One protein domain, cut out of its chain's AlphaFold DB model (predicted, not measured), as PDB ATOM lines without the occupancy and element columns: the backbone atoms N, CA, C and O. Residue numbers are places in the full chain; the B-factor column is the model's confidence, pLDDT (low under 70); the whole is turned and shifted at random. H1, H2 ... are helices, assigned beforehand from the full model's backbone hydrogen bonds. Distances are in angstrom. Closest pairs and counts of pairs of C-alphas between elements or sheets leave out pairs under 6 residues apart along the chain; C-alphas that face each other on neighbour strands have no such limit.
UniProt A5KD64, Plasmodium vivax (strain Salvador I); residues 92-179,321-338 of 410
ATOM      1  N   MET A  92     192.774 123.026  90.893       86.31
ATOM      2  CA  MET A  92     191.643 123.965  90.923       86.31
ATOM      3  C   MET A  92     190.461 123.460  90.085       86.31
ATOM      4  O   MET A  92     189.341 123.427  90.587       86.31
ATOM      5  N   LYS A  93     190.691 122.977  88.856       87.31
ATOM      6  CA  LYS A  93     189.629 122.452  87.979       87.31
ATOM      7  C   LYS A  93     188.876 121.285  88.612       87.31
ATOM      8  O   LYS A  93     187.649 121.268  88.606       87.31
ATOM      9  N   ALA A  94     189.594 120.324  89.193       90.00
ATOM     10  CA  ALA A  94     188.966 119.194  89.875       90.00
ATOM     11  C   ALA A  94     188.163 119.632  91.115       90.00
ATOM     12  O   ALA A  94     187.102 119.075  91.386       90.00
ATOM     13  N   LEU A  95     188.648 120.649  91.832       88.94
ATOM     14  CA  LEU A  95     188.008 121.194  93.026       88.94
ATOM     15  C   LEU A  95     186.735 121.997  92.700       88.94
ATOM     16  O   LEU A  95     185.731 121.845  93.393       88.94
ATOM     17  N   TYR A  96     186.730 122.774  91.612       85.62
ATOM     18  CA  TYR A  96     185.520 123.447  91.124       85.62
ATOM     19  C   TYR A  96     184.500 122.465  90.536       85.62
ATOM     20  O   TYR A  96     183.324 122.579  90.849       85.62
ATOM     21  N   VAL A  97     184.918 121.441  89.779       88.62
ATOM     22  CA  VAL A  97     183.995 120.393  89.279       88.62
ATOM     23  C   VAL A  97     183.322 119.633  90.433       88.62
ATOM     24  O   VAL A  97     182.126 119.343  90.369       88.62
ATOM     25  N   LEU A  98     184.067 119.347  91.506       90.19
ATOM     26  CA  LEU A  98     183.528 118.789  92.748       90.19
ATOM     27  C   LEU A  98     182.529 119.753  93.417       90.19
ATOM     28  O   LEU A  98     181.421 119.338  93.763       90.19
ATOM     29  N   TYR A  99     182.896 121.030  93.566       87.62
ATOM     30  CA  TYR A  99     182.037 122.054  94.167       87.62
ATOM     31  C   TYR A  99     180.742 122.280  93.375       87.62
ATOM     32  O   TYR A  99     179.671 122.328  93.968       87.62
ATOM     33  N   ASP A 100     180.804 122.359  92.047       86.75
ATOM     34  CA  ASP A 100     179.638 122.586  91.192       86.75
ATOM     35  C   ASP A 100     178.661 121.405  91.230       86.75
ATOM     36  O   ASP A 100     177.442 121.607  91.218       86.75
ATOM     37  N   LYS A 101     179.171 120.165  91.307       88.69
ATOM     38  CA  LYS A 101     178.317 118.982  91.485       88.69
ATOM     39  C   LYS A 101     177.674 118.977  92.872       88.69
ATOM     40  O   LYS A 101     176.466 118.763  92.959       88.69
ATOM     41  N   TYR A 102     178.443 119.279  93.924       89.81
ATOM     42  CA  TYR A 102     177.916 119.460  95.279       89.81
ATOM     43  C   TYR A 102     176.812 120.528  95.301       89.81
ATOM     44  O   TYR A 102     175.718 120.284  95.800       89.81
ATOM     45  N   TYR A 103     177.082 121.701  94.724       87.06
ATOM     46  CA  TYR A 103     176.210 122.867  94.794       87.06
ATOM     47  C   TYR A 103     174.858 122.585  94.137       87.06
ATOM     48  O   TYR A 103     173.821 122.779  94.773       87.06
ATOM     49  N   LYS A 104     174.863 122.004  92.928       86.06
ATOM     50  CA  LYS A 104     173.646 121.538  92.243       86.06
ATOM     51  C   LYS A 104     172.845 120.559  93.108       86.06
ATOM     52  O   LYS A 104     171.642 120.743  93.263       86.06
ATOM     53  N   LEU A 105     173.508 119.572  93.717       85.75
ATOM     54  CA  LEU A 105     172.867 118.596  94.609       85.75
ATOM     55  C   LEU A 105     172.316 119.225  95.904       85.75
ATOM     56  O   LEU A 105     171.296 118.768  96.421       85.75
ATOM     57  N   SER A 106     172.951 120.287  96.407       83.31
ATOM     58  CA  SER A 106     172.578 120.965  97.655       83.31
ATOM     59  C   SER A 106     171.356 121.890  97.545       83.31
ATOM     60  O   SER A 106     170.686 122.113  98.549       83.31
ATOM     61  N   ILE A 107     171.031 122.393  96.343       79.31
ATOM     62  CA  ILE A 107     169.908 123.328  96.109       79.31
ATOM     63  C   ILE A 107     168.534 122.639  96.192       79.31
ATOM     64  O   ILE A 107     167.554 123.284  96.554       79.31
ATOM     65  N   GLN A 108     168.463 121.335  95.897       64.38
ATOM     66  CA  GLN A 108     167.266 120.487  96.019       64.38
ATOM     67  C   GLN A 108     166.006 120.999  95.286       64.38
ATOM     68  O   GLN A 108     165.077 121.542  95.886       64.38
ATOM     69  N   HIS A 109     165.893 120.717  93.987       60.66
ATOM     70  CA  HIS A 109     164.620 120.906  93.282       60.66
ATOM     71  C   HIS A 109     163.589 119.844  93.705       60.66
ATOM     72  O   HIS A 109     163.866 118.648  93.646       60.66
ATOM     73  N   LYS A 110     162.362 120.266  94.054       57.00
ATOM     74  CA  LYS A 110     161.247 119.372  94.453       57.00
ATOM     75  C   LYS A 110     160.785 118.379  93.366       57.00
ATOM     76  O   LYS A 110     159.974 117.510  93.655       57.00
ATOM     77  N   GLN A 111     161.275 118.522  92.134       58.75
ATOM     78  CA  GLN A 111     160.929 117.703  90.962       58.75
ATOM     79  C   GLN A 111     162.030 116.705  90.564       58.75
ATOM     80  O   GLN A 111     161.919 116.062  89.525       58.75
ATOM     81  N   TRP A 112     163.115 116.595  91.334       64.69
ATOM     82  CA  TRP A 112     164.163 115.626  91.027       64.69
ATOM     83  C   TRP A 112     163.715 114.195  91.317       64.69
ATOM     84  O   TRP A 112     163.339 113.860  92.440       64.69
ATOM     85  N   ASP A 113     163.819 113.359  90.288       76.44
ATOM     86  CA  ASP A 113     163.668 111.917  90.388       76.44
ATOM     87  C   ASP A 113     164.667 111.307  91.396       76.44
ATOM     88  O   ASP A 113     165.817 111.746  91.538       76.44
ATOM     89  N   LYS A 114     164.201 110.270  92.099       79.81
ATOM     90  CA  LYS A 114     164.934 109.552  93.142       79.81
ATOM     91  C   LYS A 114     166.144 108.821  92.564       79.81
ATOM     92  O   LYS A 114     167.216 108.889  93.160       79.81
ATOM     93  N   GLU A 115     165.999 108.148  91.424       81.69
ATOM     94  CA  GLU A 115     167.081 107.351  90.828       81.69
ATOM     95  C   GLU A 115     168.209 108.258  90.320       81.69
ATOM     96  O   GLU A 115     169.379 108.066  90.662       81.69
ATOM     97  N   THR A 116     167.834 109.326  89.615       86.19
ATOM     98  CA  THR A 116     168.711 110.399  89.136       86.19
ATOM     99  C   THR A 116     169.484 111.042  90.288       86.19
ATOM    100  O   THR A 116     170.711 111.130  90.222       86.19
ATOM    101  N   TYR A 117     168.810 111.431  91.380       88.56
ATOM    102  CA  TYR A 117     169.474 111.992  92.563       88.56
ATOM    103  C   TYR A 117     170.471 111.009  93.194       88.56
ATOM    104  O   TYR A 117     171.581 111.400  93.558       88.56
ATOM    105  N   CYS A 118     170.113 109.728  93.309       90.44
ATOM    106  CA  CYS A 118     170.991 108.728  93.913       90.44
ATOM    107  C   CYS A 118     172.216 108.413  93.042       90.44
ATOM    108  O   CYS A 118     173.323 108.312  93.575       90.44
ATOM    109  N   SER A 119     172.051 108.351  91.717       91.19
ATOM    110  CA  SER A 119     173.160 108.264  90.757       91.19
ATOM    111  C   SER A 119     174.099 109.474  90.876       91.19
ATOM    112  O   SER A 119     175.315 109.324  91.026       91.19
ATOM    113  N   ASP A 120     173.534 110.682  90.942       91.50
ATOM    114  CA  ASP A 120     174.288 111.923  91.113       91.50
ATOM    115  C   ASP A 120     175.061 111.990  92.441       91.50
ATOM    116  O   ASP A 120     176.195 112.480  92.466       91.50
ATOM    117  N   MET A 121     174.489 111.464  93.527       93.12
ATOM    118  CA  MET A 121     175.147 111.352  94.833       93.12
ATOM    119  C   MET A 121     176.288 110.321  94.832       93.12
ATOM    120  O   MET A 121     177.347 110.592  95.405       93.12
ATOM    121  N   ILE A 122     176.129 109.175  94.156       93.62
ATOM    122  CA  ILE A 122     177.222 108.205  93.948       93.62
ATOM    123  C   ILE A 122     178.357 108.873  93.159       93.62
ATOM    124  O   ILE A 122     179.525 108.790  93.554       93.62
ATOM    125  N   TYR A 123     178.025 109.599  92.087       94.31
ATOM    126  CA  TYR A 123     179.011 110.316  91.282       94.31
ATOM    127  C   TYR A 123     179.748 111.395  92.094       94.31
ATOM    128  O   TYR A 123     180.978 111.458  92.030       94.31
ATOM    129  N   LEU A 124     179.042 112.183  92.917       95.00
ATOM    130  CA  LEU A 124     179.640 113.186  93.809       95.00
ATOM    131  C   LEU A 124     180.664 112.564  94.776       95.00
ATOM    132  O   LEU A 124     181.777 113.073  94.913       95.00
ATOM    133  N   VAL A 125     180.316 111.443  95.413       95.62
ATOM    134  CA  VAL A 125     181.223 110.723  96.324       95.62
ATOM    135  C   VAL A 125     182.422 110.146  95.564       95.62
ATOM    136  O   VAL A 125     183.550 110.216  96.056       95.62
ATOM    137  N   SER A 126     182.227 109.669  94.328       95.31
ATOM    138  CA  SER A 126     183.336 109.211  93.481       95.31
ATOM    139  C   SER A 126     184.297 110.349  93.099       95.31
ATOM    140  O   SER A 126     185.514 110.163  93.166       95.31
ATOM    141  N   LEU A 127     183.781 111.548  92.786       94.75
ATOM    142  CA  LEU A 127     184.587 112.747  92.533       94.75
ATOM    143  C   LEU A 127     185.388 113.157  93.770       94.75
ATOM    144  O   LEU A 127     186.582 113.423  93.652       94.75
ATOM    145  N   TYR A 128     184.758 113.176  94.946       95.19
ATOM    146  CA  TYR A 128     185.414 113.536  96.203       95.19
ATOM    147  C   TYR A 128     186.548 112.561  96.561       95.19
ATOM    148  O   TYR A 128     187.677 112.986  96.806       95.19
ATOM    149  N   ASN A 129     186.295 111.250  96.495       95.56
ATOM    150  CA  ASN A 129     187.317 110.232  96.755       95.56
ATOM    151  C   ASN A 129     188.478 110.319  95.742       95.56
ATOM    152  O   ASN A 129     189.647 110.244  96.120       95.56
ATOM    153  N   LYS A 130     188.171 110.534  94.453       95.44
ATOM    154  CA  LYS A 130     189.173 110.736  93.393       95.44
ATOM    155  C   LYS A 130     189.982 112.023  93.595       95.44
ATOM    156  O   LYS A 130     191.174 112.037  93.299       95.44
ATOM    157  N   PHE A 131     189.354 113.081  94.109       93.94
ATOM    158  CA  PHE A 131     190.018 114.337  94.449       93.94
ATOM    159  C   PHE A 131     191.012 114.150  95.600       93.94
ATOM    160  O   PHE A 131     192.178 114.507  95.438       93.94
ATOM    161  N   LEU A 132     190.591 113.532  96.712       94.12
ATOM    162  CA  LEU A 132     191.466 113.259  97.860       94.12
ATOM    163  C   LEU A 132     192.672 112.391  97.483       94.12
ATOM    164  O   LEU A 132     193.798 112.726  97.840       94.12
ATOM    165  N   ASN A 133     192.450 111.316  96.720       93.12
ATOM    166  CA  ASN A 133     193.522 110.405  96.313       93.12
ATOM    167  C   ASN A 133     194.517 111.045  95.332       93.12
ATOM    168  O   ASN A 133     195.691 110.683  95.345       93.12
ATOM    169  N   LYS A 134     194.074 111.976  94.472       94.25
ATOM    170  CA  LYS A 134     194.966 112.663  93.520       94.25
ATOM    171  C   LYS A 134     195.681 113.870  94.137       94.25
ATOM    172  O   LYS A 134     196.799 114.178  93.732       94.25
ATOM    173  N   TYR A 135     195.048 114.565  95.079       90.25
ATOM    174  CA  TYR A 135     195.548 115.819  95.641       90.25
ATOM    175  C   TYR A 135     195.590 115.770  97.178       90.25
ATOM    176  O   TYR A 135     194.797 116.456  97.832       90.25
ATOM    177  N   PRO A 136     196.524 114.997  97.769       87.75
ATOM    178  CA  PRO A 136     196.788 115.051  99.203       87.75
ATOM    179  C   PRO A 136     197.211 116.461  99.644       87.75
ATOM    180  O   PRO A 136     197.542 117.338  98.834       87.75
ATOM    181  N   SER A 137     197.178 116.699 100.956       87.12
ATOM    182  CA  SER A 137     197.586 117.988 101.503       87.12
ATOM    183  C   SER A 137     199.091 118.095 101.717       87.12
ATOM    184  O   SER A 137     199.736 117.177 102.221       87.12
ATOM    185  N   HIS A 138     199.620 119.276 101.400       86.50
ATOM    186  CA  HIS A 138     201.001 119.685 101.662       86.50
ATOM    187  C   HIS A 138     201.080 121.060 102.357       86.50
ATOM    188  O   HIS A 138     202.159 121.627 102.488       86.50
ATOM    189  N   SER A 139     199.945 121.628 102.795       87.00
ATOM    190  CA  SER A 139     199.924 122.914 103.500       87.00
ATOM    191  C   SER A 139     198.732 123.046 104.451       87.00
ATOM    192  O   SER A 139     197.653 122.497 104.223       87.00
ATOM    193  N   LEU A 140     198.910 123.828 105.522       86.69
ATOM    194  CA  LEU A 140     197.856 124.069 106.517       86.69
ATOM    195  C   LEU A 140     196.635 124.782 105.900       86.69
ATOM    196  O   LEU A 140     195.505 124.394 106.175       86.69
ATOM    197  N   LYS A 141     196.849 125.738 104.978       82.31
ATOM    198  CA  LYS A 141     195.757 126.391 104.228       82.31
ATOM    199  C   LYS A 141     194.915 125.377 103.438       82.31
ATOM    200  O   LYS A 141     193.695 125.502 103.386       82.31
ATOM    201  N   PHE A 142     195.546 124.357 102.847       83.94
ATOM    202  CA  PHE A 142     194.822 123.312 102.121       83.94
ATOM    203  C   PHE A 142     194.124 122.318 103.065       83.94
ATOM    204  O   PHE A 142     193.004 121.906 102.765       83.94
ATOM    205  N   ASN A 143     194.700 122.012 104.241       87.81
ATOM    206  CA  ASN A 143     194.005 121.240 105.284       87.81
ATOM    207  C   ASN A 143     192.653 121.864 105.634       87.81
ATOM    208  O   ASN A 143     191.659 121.151 105.725       87.81
ATOM    209  N   ASP A 144     192.600 123.185 105.812       85.81
ATOM    210  CA  ASP A 144     191.372 123.859 106.229       85.81
ATOM    211  C   ASP A 144     190.299 123.893 105.136       85.81
ATOM    212  O   ASP A 144     189.110 123.888 105.460       85.81
ATOM    213  N   VAL A 145     190.669 123.824 103.852       84.69
ATOM    214  CA  VAL A 145     189.697 123.591 102.769       84.69
ATOM    215  C   VAL A 145     189.232 122.140 102.740       84.69
ATOM    216  O   VAL A 145     188.026 121.912 102.681       84.69
ATOM    217  N   LEU A 146     190.135 121.159 102.854       89.31
ATOM    218  CA  LEU A 146     189.748 119.744 102.938       89.31
ATOM    219  C   LEU A 146     188.821 119.478 104.138       89.31
ATOM    220  O   LEU A 146     187.842 118.747 104.012       89.31
ATOM    221  N   ARG A 147     189.089 120.118 105.282       88.38
ATOM    222  CA  ARG A 147     188.264 120.071 106.497       88.38
ATOM    223  C   ARG A 147     186.861 120.627 106.237       88.38
ATOM    224  O   ARG A 147     185.880 119.991 106.602       88.38
ATOM    225  N   GLN A 148     186.760 121.789 105.590       86.44
ATOM    226  CA  GLN A 148     185.473 122.412 105.275       86.44
ATOM    227  C   GLN A 148     184.675 121.612 104.229       86.44
ATOM    228  O   GLN A 148     183.487 121.365 104.435       86.44
ATOM    229  N   PHE A 149     185.317 121.139 103.153       87.50
ATOM    230  CA  PHE A 149     184.676 120.256 102.167       87.50
ATOM    231  C   PHE A 149     184.212 118.940 102.787       87.50
ATOM    232  O   PHE A 149     183.123 118.481 102.453       87.50
ATOM    233  N   LYS A 150     184.987 118.354 103.711       91.25
ATOM    234  CA  LYS A 150     184.547 117.169 104.452       91.25
ATOM    235  C   LYS A 150     183.232 117.435 105.189       91.25
ATOM    236  O   LYS A 150     182.327 116.625 105.049       91.25
ATOM    237  N   VAL A 151     183.082 118.568 105.886       90.94
ATOM    238  CA  VAL A 151     181.820 118.891 106.586       90.94
ATOM    239  C   VAL A 151     180.643 119.015 105.612       90.94
ATOM    240  O   VAL A 151     179.602 118.420 105.869       90.94
ATOM    241  N   LEU A 152     180.800 119.702 104.471       90.25
ATOM    242  CA  LEU A 152     179.748 119.738 103.440       90.25
ATOM    243  C   LEU A 152     179.363 118.330 102.956       90.25
ATOM    244  O   LEU A 152     178.183 118.008 102.817       90.25
ATOM    245  N   MET A 153     180.365 117.491 102.697       92.62
ATOM    246  CA  MET A 153     180.182 116.139 102.179       92.62
ATOM    247  C   MET A 153     179.571 115.184 103.220       92.62
ATOM    248  O   MET A 153     178.710 114.372 102.877       92.62
ATOM    249  N   ASP A 154     179.938 115.313 104.498       91.44
ATOM    250  CA  ASP A 154     179.282 114.618 105.609       91.44
ATOM    251  C   ASP A 154     177.800 115.040 105.699       91.44
ATOM    252  O   ASP A 154     176.928 114.172 105.728       91.44
ATOM    253  N   THR A 155     177.488 116.344 105.638       90.69
ATOM    254  CA  THR A 155     176.100 116.854 105.653       90.69
ATOM    255  C   THR A 155     175.270 116.304 104.489       90.69
ATOM    256  O   THR A 155     174.217 115.704 104.709       90.69
ATOM    257  N   ILE A 156     175.730 116.452 103.241       88.94
ATOM    258  CA  ILE A 156     174.930 116.045 102.073       88.94
ATOM    259  C   ILE A 156     174.798 114.521 101.946       88.94
ATOM    260  O   ILE A 156     173.784 114.036 101.447       88.94
ATOM    261  N   THR A 157     175.764 113.735 102.442       90.75
ATOM    262  CA  THR A 157     175.636 112.265 102.462       90.75
ATOM    263  C   THR A 157     174.691 111.752 103.550       90.75
ATOM    264  O   THR A 157     174.206 110.629 103.416       90.75
ATOM    265  N   VAL A 158     174.346 112.543 104.578       89.44
ATOM    266  CA  VAL A 158     173.214 112.230 105.476       89.44
ATOM    267  C   VAL A 158     171.896 112.334 104.706       89.44
ATOM    268  O   VAL A 158     171.184 111.336 104.607       89.44
ATOM    269  N   THR A 159     171.620 113.471 104.057       85.75
ATOM    270  CA  THR A 159     170.431 113.645 103.193       85.75
ATOM    271  C   THR A 159     170.388 112.614 102.056       85.75
ATOM    272  O   THR A 159     169.324 112.095 101.716       85.75
ATOM    273  N   GLY A 160     171.557 112.258 101.515       87.94
ATOM    274  CA  GLY A 160     171.725 111.171 100.554       87.94
ATOM    275  C   GLY A 160     171.206 109.832 101.079       87.94
ATOM    276  O   GLY A 160     170.402 109.196 100.410       87.94
ATOM    277  N   LYS A 161     171.608 109.415 102.288       89.38
ATOM    278  CA  LYS A 161     171.173 108.146 102.911       89.38
ATOM    279  C   LYS A 161     169.672 108.110 103.206       89.38
ATOM    280  O   LYS A 161     169.056 107.063 103.041       89.38
ATOM    281  N   GLU A 162     169.080 109.235 103.611       86.62
ATOM    282  CA  GLU A 162     167.634 109.327 103.871       86.62
ATOM    283  C   GLU A 162     166.797 109.110 102.598       86.62
ATOM    284  O   GLU A 162     165.740 108.483 102.647       86.62
ATOM    285  N   ARG A 163     167.276 109.597 101.444       85.62
ATOM    286  CA  ARG A 163     166.583 109.469 100.148       85.62
ATOM    287  C   ARG A 163     166.918 108.166  99.423       85.62
ATOM    288  O   ARG A 163     166.036 107.526  98.851       85.62
ATOM    289  N   CYS A 164     168.178 107.751  99.467       88.56
ATOM    290  CA  CYS A 164     168.726 106.624  98.718       88.56
ATOM    291  C   CYS A 164     168.779 105.355  99.574       88.56
ATOM    292  O   CYS A 164     169.846 104.842  99.910       88.56
ATOM    293  N   GLN A 165     167.597 104.851  99.929       83.81
ATOM    294  CA  GLN A 165     167.424 103.597 100.668       83.81
ATOM    295  C   GLN A 165     168.218 102.452 100.016       83.81
ATOM    296  O   GLN A 165     168.116 102.226  98.813       83.81
ATOM    297  N   GLY A 166     169.013 101.734 100.815       82.88
ATOM    298  CA  GLY A 166     169.871 100.635 100.356       82.88
ATOM    299  C   GLY A 166     171.198 101.054  99.702       82.88
ATOM    300  O   GLY A 166     172.088 100.216  99.572       82.88
ATOM    301  N   VAL A 167     171.381 102.330  99.343       86.81
ATOM    302  CA  VAL A 167     172.616 102.824  98.714       86.81
ATOM    303  C   VAL A 167     173.654 103.186  99.777       86.81
ATOM    304  O   VAL A 167     173.370 103.910 100.732       86.81
ATOM    305  N   GLN A 168     174.887 102.711  99.596       87.25
ATOM    306  CA  GLN A 168     176.023 103.110 100.423       87.25
ATOM    307  C   GLN A 168     176.850 104.201  99.738       87.25
ATOM    308  O   GLN A 168     177.113 104.151  98.540       87.25
ATOM    309  N   PHE A 169     177.319 105.154 100.542       89.94
ATOM    310  CA  PHE A 169     178.181 106.258 100.117       89.94
ATOM    311  C   PHE A 169     179.539 106.140 100.833       89.94
ATOM    312  O   PHE A 169     179.745 106.799 101.855       89.94
ATOM    313  N   PRO A 170     180.446 105.252 100.372       89.19
ATOM    314  CA  PRO A 170     181.743 105.034 101.006       89.19
ATOM    315  C   PRO A 170     182.649 106.244 100.760       89.19
ATOM    316  O   PRO A 170     183.184 106.427  99.667       89.19
ATOM    317  N   MET A 171     182.804 107.088 101.776       91.00
ATOM    318  CA  MET A 171     183.549 108.341 101.686       91.00
ATOM    319  C   MET A 171     184.891 108.245 102.416       91.00
ATOM    320  O   MET A 171     184.949 107.814 103.567       91.00
ATOM    321  N   LEU A 172     185.967 108.671 101.754       91.94
ATOM    322  CA  LEU A 172     187.307 108.711 102.337       91.94
ATOM    323  C   LEU A 172     187.471 109.891 103.310       91.94
ATOM    324  O   LEU A 172     186.809 110.924 103.196       91.94
ATOM    325  N   ASN A 173     188.398 109.761 104.259       90.38
ATOM    326  CA  ASN A 173     188.833 110.888 105.082       90.38
ATOM    327  C   ASN A 173     190.044 111.580 104.432       90.38
ATOM    328  O   ASN A 173     190.913 110.890 103.895       90.38
ATOM    329  N   PRO A 174     190.126 112.923 104.462       88.88
ATOM    330  CA  PRO A 174     191.275 113.650 103.937       88.88
ATOM    331  C   PRO A 174     192.532 113.374 104.767       88.88
ATOM    332  O   PRO A 174     192.499 113.451 105.995       88.88
ATOM    333  N   VAL A 175     193.654 113.120 104.092       89.44
ATOM    334  CA  VAL A 175     194.977 113.102 104.727       89.44
ATOM    335  C   VAL A 175     195.445 114.547 104.896       89.44
ATOM    336  O   VAL A 175     195.633 115.269 103.912       89.44
ATOM    337  N   PHE A 176     195.601 114.979 106.145       87.94
ATOM    338  CA  PHE A 176     196.069 116.319 106.481       87.94
ATOM    339  C   PHE A 176     197.601 116.385 106.517       87.94
ATOM    340  O   PHE A 176     198.275 115.439 106.909       87.94
ATOM    341  N   PHE A 177     198.143 117.535 106.122       87.94
ATOM    342  CA  PHE A 177     199.556 117.860 106.261       87.94
ATOM    343  C   PHE A 177     199.872 118.238 107.708       87.94
ATOM    344  O   PHE A 177     199.308 119.207 108.224       87.94
ATOM    345  N   GLU A 178     200.808 117.533 108.329       88.25
ATOM    346  CA  GLU A 178     201.365 117.894 109.630       88.25
ATOM    347  C   GLU A 178     202.719 118.583 109.443       88.25
ATOM    348  O   GLU A 178     203.573 118.126 108.680       88.25
ATOM    349  N   ARG A 179     202.935 119.698 110.150       82.75
ATOM    350  CA  ARG A 179     204.264 120.307 110.230       82.75
ATOM    351  C   ARG A 179     205.105 119.445 111.167       82.75
ATOM    352  O   ARG A 179     204.805 119.387 112.353       82.75
ATOM    353  N   ASP A 321     175.251 126.173 106.867       39.09
ATOM    354  CA  ASP A 321     175.671 125.642 105.559       39.09
ATOM    355  C   ASP A 321     175.987 126.774 104.573       39.09
ATOM    356  O   ASP A 321     177.035 126.773 103.933       39.09
ATOM    357  N   VAL A 322     175.131 127.801 104.506       41.34
ATOM    358  CA  VAL A 322     175.347 128.996 103.663       41.34
ATOM    359  C   VAL A 322     176.593 129.768 104.115       41.34
ATOM    360  O   VAL A 322     177.380 130.243 103.294       41.34
ATOM    361  N   THR A 323     176.826 129.849 105.427       41.53
ATOM    362  CA  THR A 323     178.038 130.461 105.998       41.53
ATOM    363  C   THR A 323     179.287 129.616 105.720       41.53
ATOM    364  O   THR A 323     180.362 130.171 105.495       41.53
ATOM    365  N   LEU A 324     179.172 128.285 105.716       45.50
ATOM    366  CA  LEU A 324     180.256 127.348 105.416       45.50
ATOM    367  C   LEU A 324     180.600 127.381 103.921       45.50
ATOM    368  O   LEU A 324     181.773 127.449 103.580       45.50
ATOM    369  N   LEU A 325     179.605 127.463 103.035       47.88
ATOM    370  CA  LEU A 325     179.789 127.691 101.599       47.88
ATOM    371  C   LEU A 325     180.513 129.016 101.325       47.88
ATOM    372  O   LEU A 325     181.478 129.033 100.564       47.88
ATOM    373  N   GLY A 326     180.131 130.103 102.005       43.16
ATOM    374  CA  GLY A 326     180.846 131.382 101.921       43.16
ATOM    375  C   GLY A 326     182.302 131.291 102.397       43.16
ATOM    376  O   GLY A 326     183.202 131.775 101.713       43.16
ATOM    377  N   LYS A 327     182.555 130.611 103.527       44.56
ATOM    378  CA  LYS A 327     183.920 130.334 104.020       44.56
ATOM    379  C   LYS A 327     184.711 129.426 103.078       44.56
ATOM    380  O   LYS A 327     185.912 129.619 102.928       44.56
ATOM    381  N   ILE A 328     184.064 128.477 102.407       52.59
ATOM    382  CA  ILE A 328     184.695 127.640 101.388       52.59
ATOM    383  C   ILE A 328     185.063 128.474 100.175       52.59
ATOM    384  O   ILE A 328     186.190 128.359  99.723       52.59
ATOM    385  N   GLN A 329     184.185 129.339  99.669       46.97
ATOM    386  CA  GLN A 329     184.494 130.170  98.504       46.97
ATOM    387  C   GLN A 329     185.674 131.121  98.764       46.97
ATOM    388  O   GLN A 329     186.551 131.231  97.904       46.97
ATOM    389  N   THR A 330     185.765 131.725  99.954       45.41
ATOM    390  CA  THR A 330     186.942 132.522 100.339       45.41
ATOM    391  C   THR A 330     188.170 131.645 100.587       45.41
ATOM    392  O   THR A 330     189.203 131.869  99.969       45.41
ATOM    393  N   THR A 331     188.089 130.576 101.389       48.22
ATOM    394  CA  THR A 331     189.268 129.726 101.674       48.22
ATOM    395  C   THR A 331     189.775 128.984 100.425       48.22
ATOM    396  O   THR A 331     190.980 128.804 100.277       48.22
ATOM    397  N   LEU A 332     188.897 128.609  99.484       47.62
ATOM    398  CA  LEU A 332     189.251 128.050  98.169       47.62
ATOM    399  C   LEU A 332     190.178 128.983  97.408       47.62
ATOM    400  O   LEU A 332     191.227 128.577  96.915       47.62
ATOM    401  N   SER A 333     189.782 130.249  97.332       44.22
ATOM    402  CA  SER A 333     190.572 131.270  96.668       44.22
ATOM    403  C   SER A 333     191.803 131.659  97.504       44.22
ATOM    404  O   SER A 333     192.876 131.941  96.970       44.22
ATOM    405  N   GLY A 334     191.696 131.531  98.829       41.09
ATOM    406  CA  GLY A 334     192.779 131.600  99.801       41.09
ATOM    407  C   GLY A 334     193.851 130.513  99.640       41.09
ATOM    408  O   GLY A 334     195.011 130.799  99.935       41.09
ATOM    409  N   ILE A 335     193.554 129.321  99.095       43.75
ATOM    410  CA  ILE A 335     194.600 128.351  98.685       43.75
ATOM    411  C   ILE A 335     195.517 128.989  97.641       43.75
ATOM    412  O   ILE A 335     196.732 128.832  97.703       43.75
ATOM    413  N   VAL A 336     194.951 129.777  96.726       45.25
ATOM    414  CA  VAL A 336     195.700 130.491  95.684       45.25
ATOM    415  C   VAL A 336     196.509 131.670  96.276       45.25
ATOM    416  O   VAL A 336     197.155 132.432  95.558       45.25
ATOM    417  N   SER A 337     196.534 131.837  97.606       39.47
ATOM    418  CA  SER A 337     197.586 132.558  98.334       39.47
ATOM    419  C   SER A 337     198.637 131.589  98.895       39.47
ATOM    420  O   SER A 337     198.716 131.351 100.099       39.47
ATOM    421  N   GLU A 338     199.539 131.099  98.044       38.88
ATOM    422  CA  GLU A 338     200.807 130.499  98.498       38.88
ATOM    423  C   GLU A 338     201.850 131.592  98.840       38.88
ATOM    424  O   GLU A 338     203.023 131.529  98.493       38.88
TER     425      GLU A 338
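Overview. This is residues 92 to 179 and 321 to 338 of the 410 residues of a protein of Plasmodium vivax (strain Salvador I) (UniProt A5KD64). Four helices lie lengthwise in a slim up-and-down bundle, with centres at the corners of a flattened diamond: H1 and H3 face each other across its short diagonal, and H2 and H4 stand at the far corners. After H3 an extended stretch, residues 164 to 179, runs back along the length of the bundle on the side of H2 and H3. The 106 printed residues include four named helices, in the order H1, H2, H3, H4, and no named strand; the class is all helix. The whole is compact, with a radius of gyration of the C-alphas of 14.1 A, yet elongated, spanning 43 by 24 by 21 A.

Along the chain. The printed part begins with H1, residues 92 to 107, 22.4 A from first to last C-alpha; C-alpha 92 is at (191.643, 123.965, 90.923). H2, residues 114 to 134, is 30.2 A long. H3, residues 140 to 163, is the longest helix at 35.1 A, from C-alpha 140 at (197.856, 124.069, 106.517) to C-alpha 163 at (166.583, 109.469, 100.148). H4, residues 321 to 335, is 20.3 A long and ends with C-alpha 335 at (194.600, 128.351, 98.685).

Arrangement. The four helices form an up-and-down bundle, each running against the one before it in the chain. H1 and H2, a helical hairpin, touch at a shallow tilt of 26 degrees, opposite ways; their closest C-alphas are those of Leu 98 and Leu 127, 6.1 A apart. H2 and H3, also a helical hairpin, run opposite ways at a shallow tilt of 22 degrees. They touch through residues 114 to 121 of H2 and 157 to 163 of H3 alone, with the C-alphas of Met 121 and Gly 160 closest at 6.7 A. H3, with residues 141 to 152 alone, touches H4; their closest C-alphas are those of Lys 141 and Ile 335, 6.0 A apart. These two run opposite ways at a shallow tilt of 33 degrees, only just short of steep. H1 and H3 are close but not clearly touching, their closest C-alphas, Ser 106 and Ile 156, being 7.0 A apart. H1 and H4 are near each other, and H2 and H4 are apart. In H1, H2, H3 and H4 every O i to N i+4 pair is within hydrogen-bond range.

Size, cuts and confidence. The two C-alphas farthest apart, those of Gln 111 and Arg 179, are 47.5 A from each other. Residues 180 to 320 are not printed, and C-alphas 179 and 321 stand 29.5 A apart across this cut. Of the links that are printed whole, H2 to H3 is tight and H1 to H2 is short. The mean pLDDT of the printed part is 79.8; residues 108 to 112 and 321 to 338 are under 70, and H4 has a mean of 45.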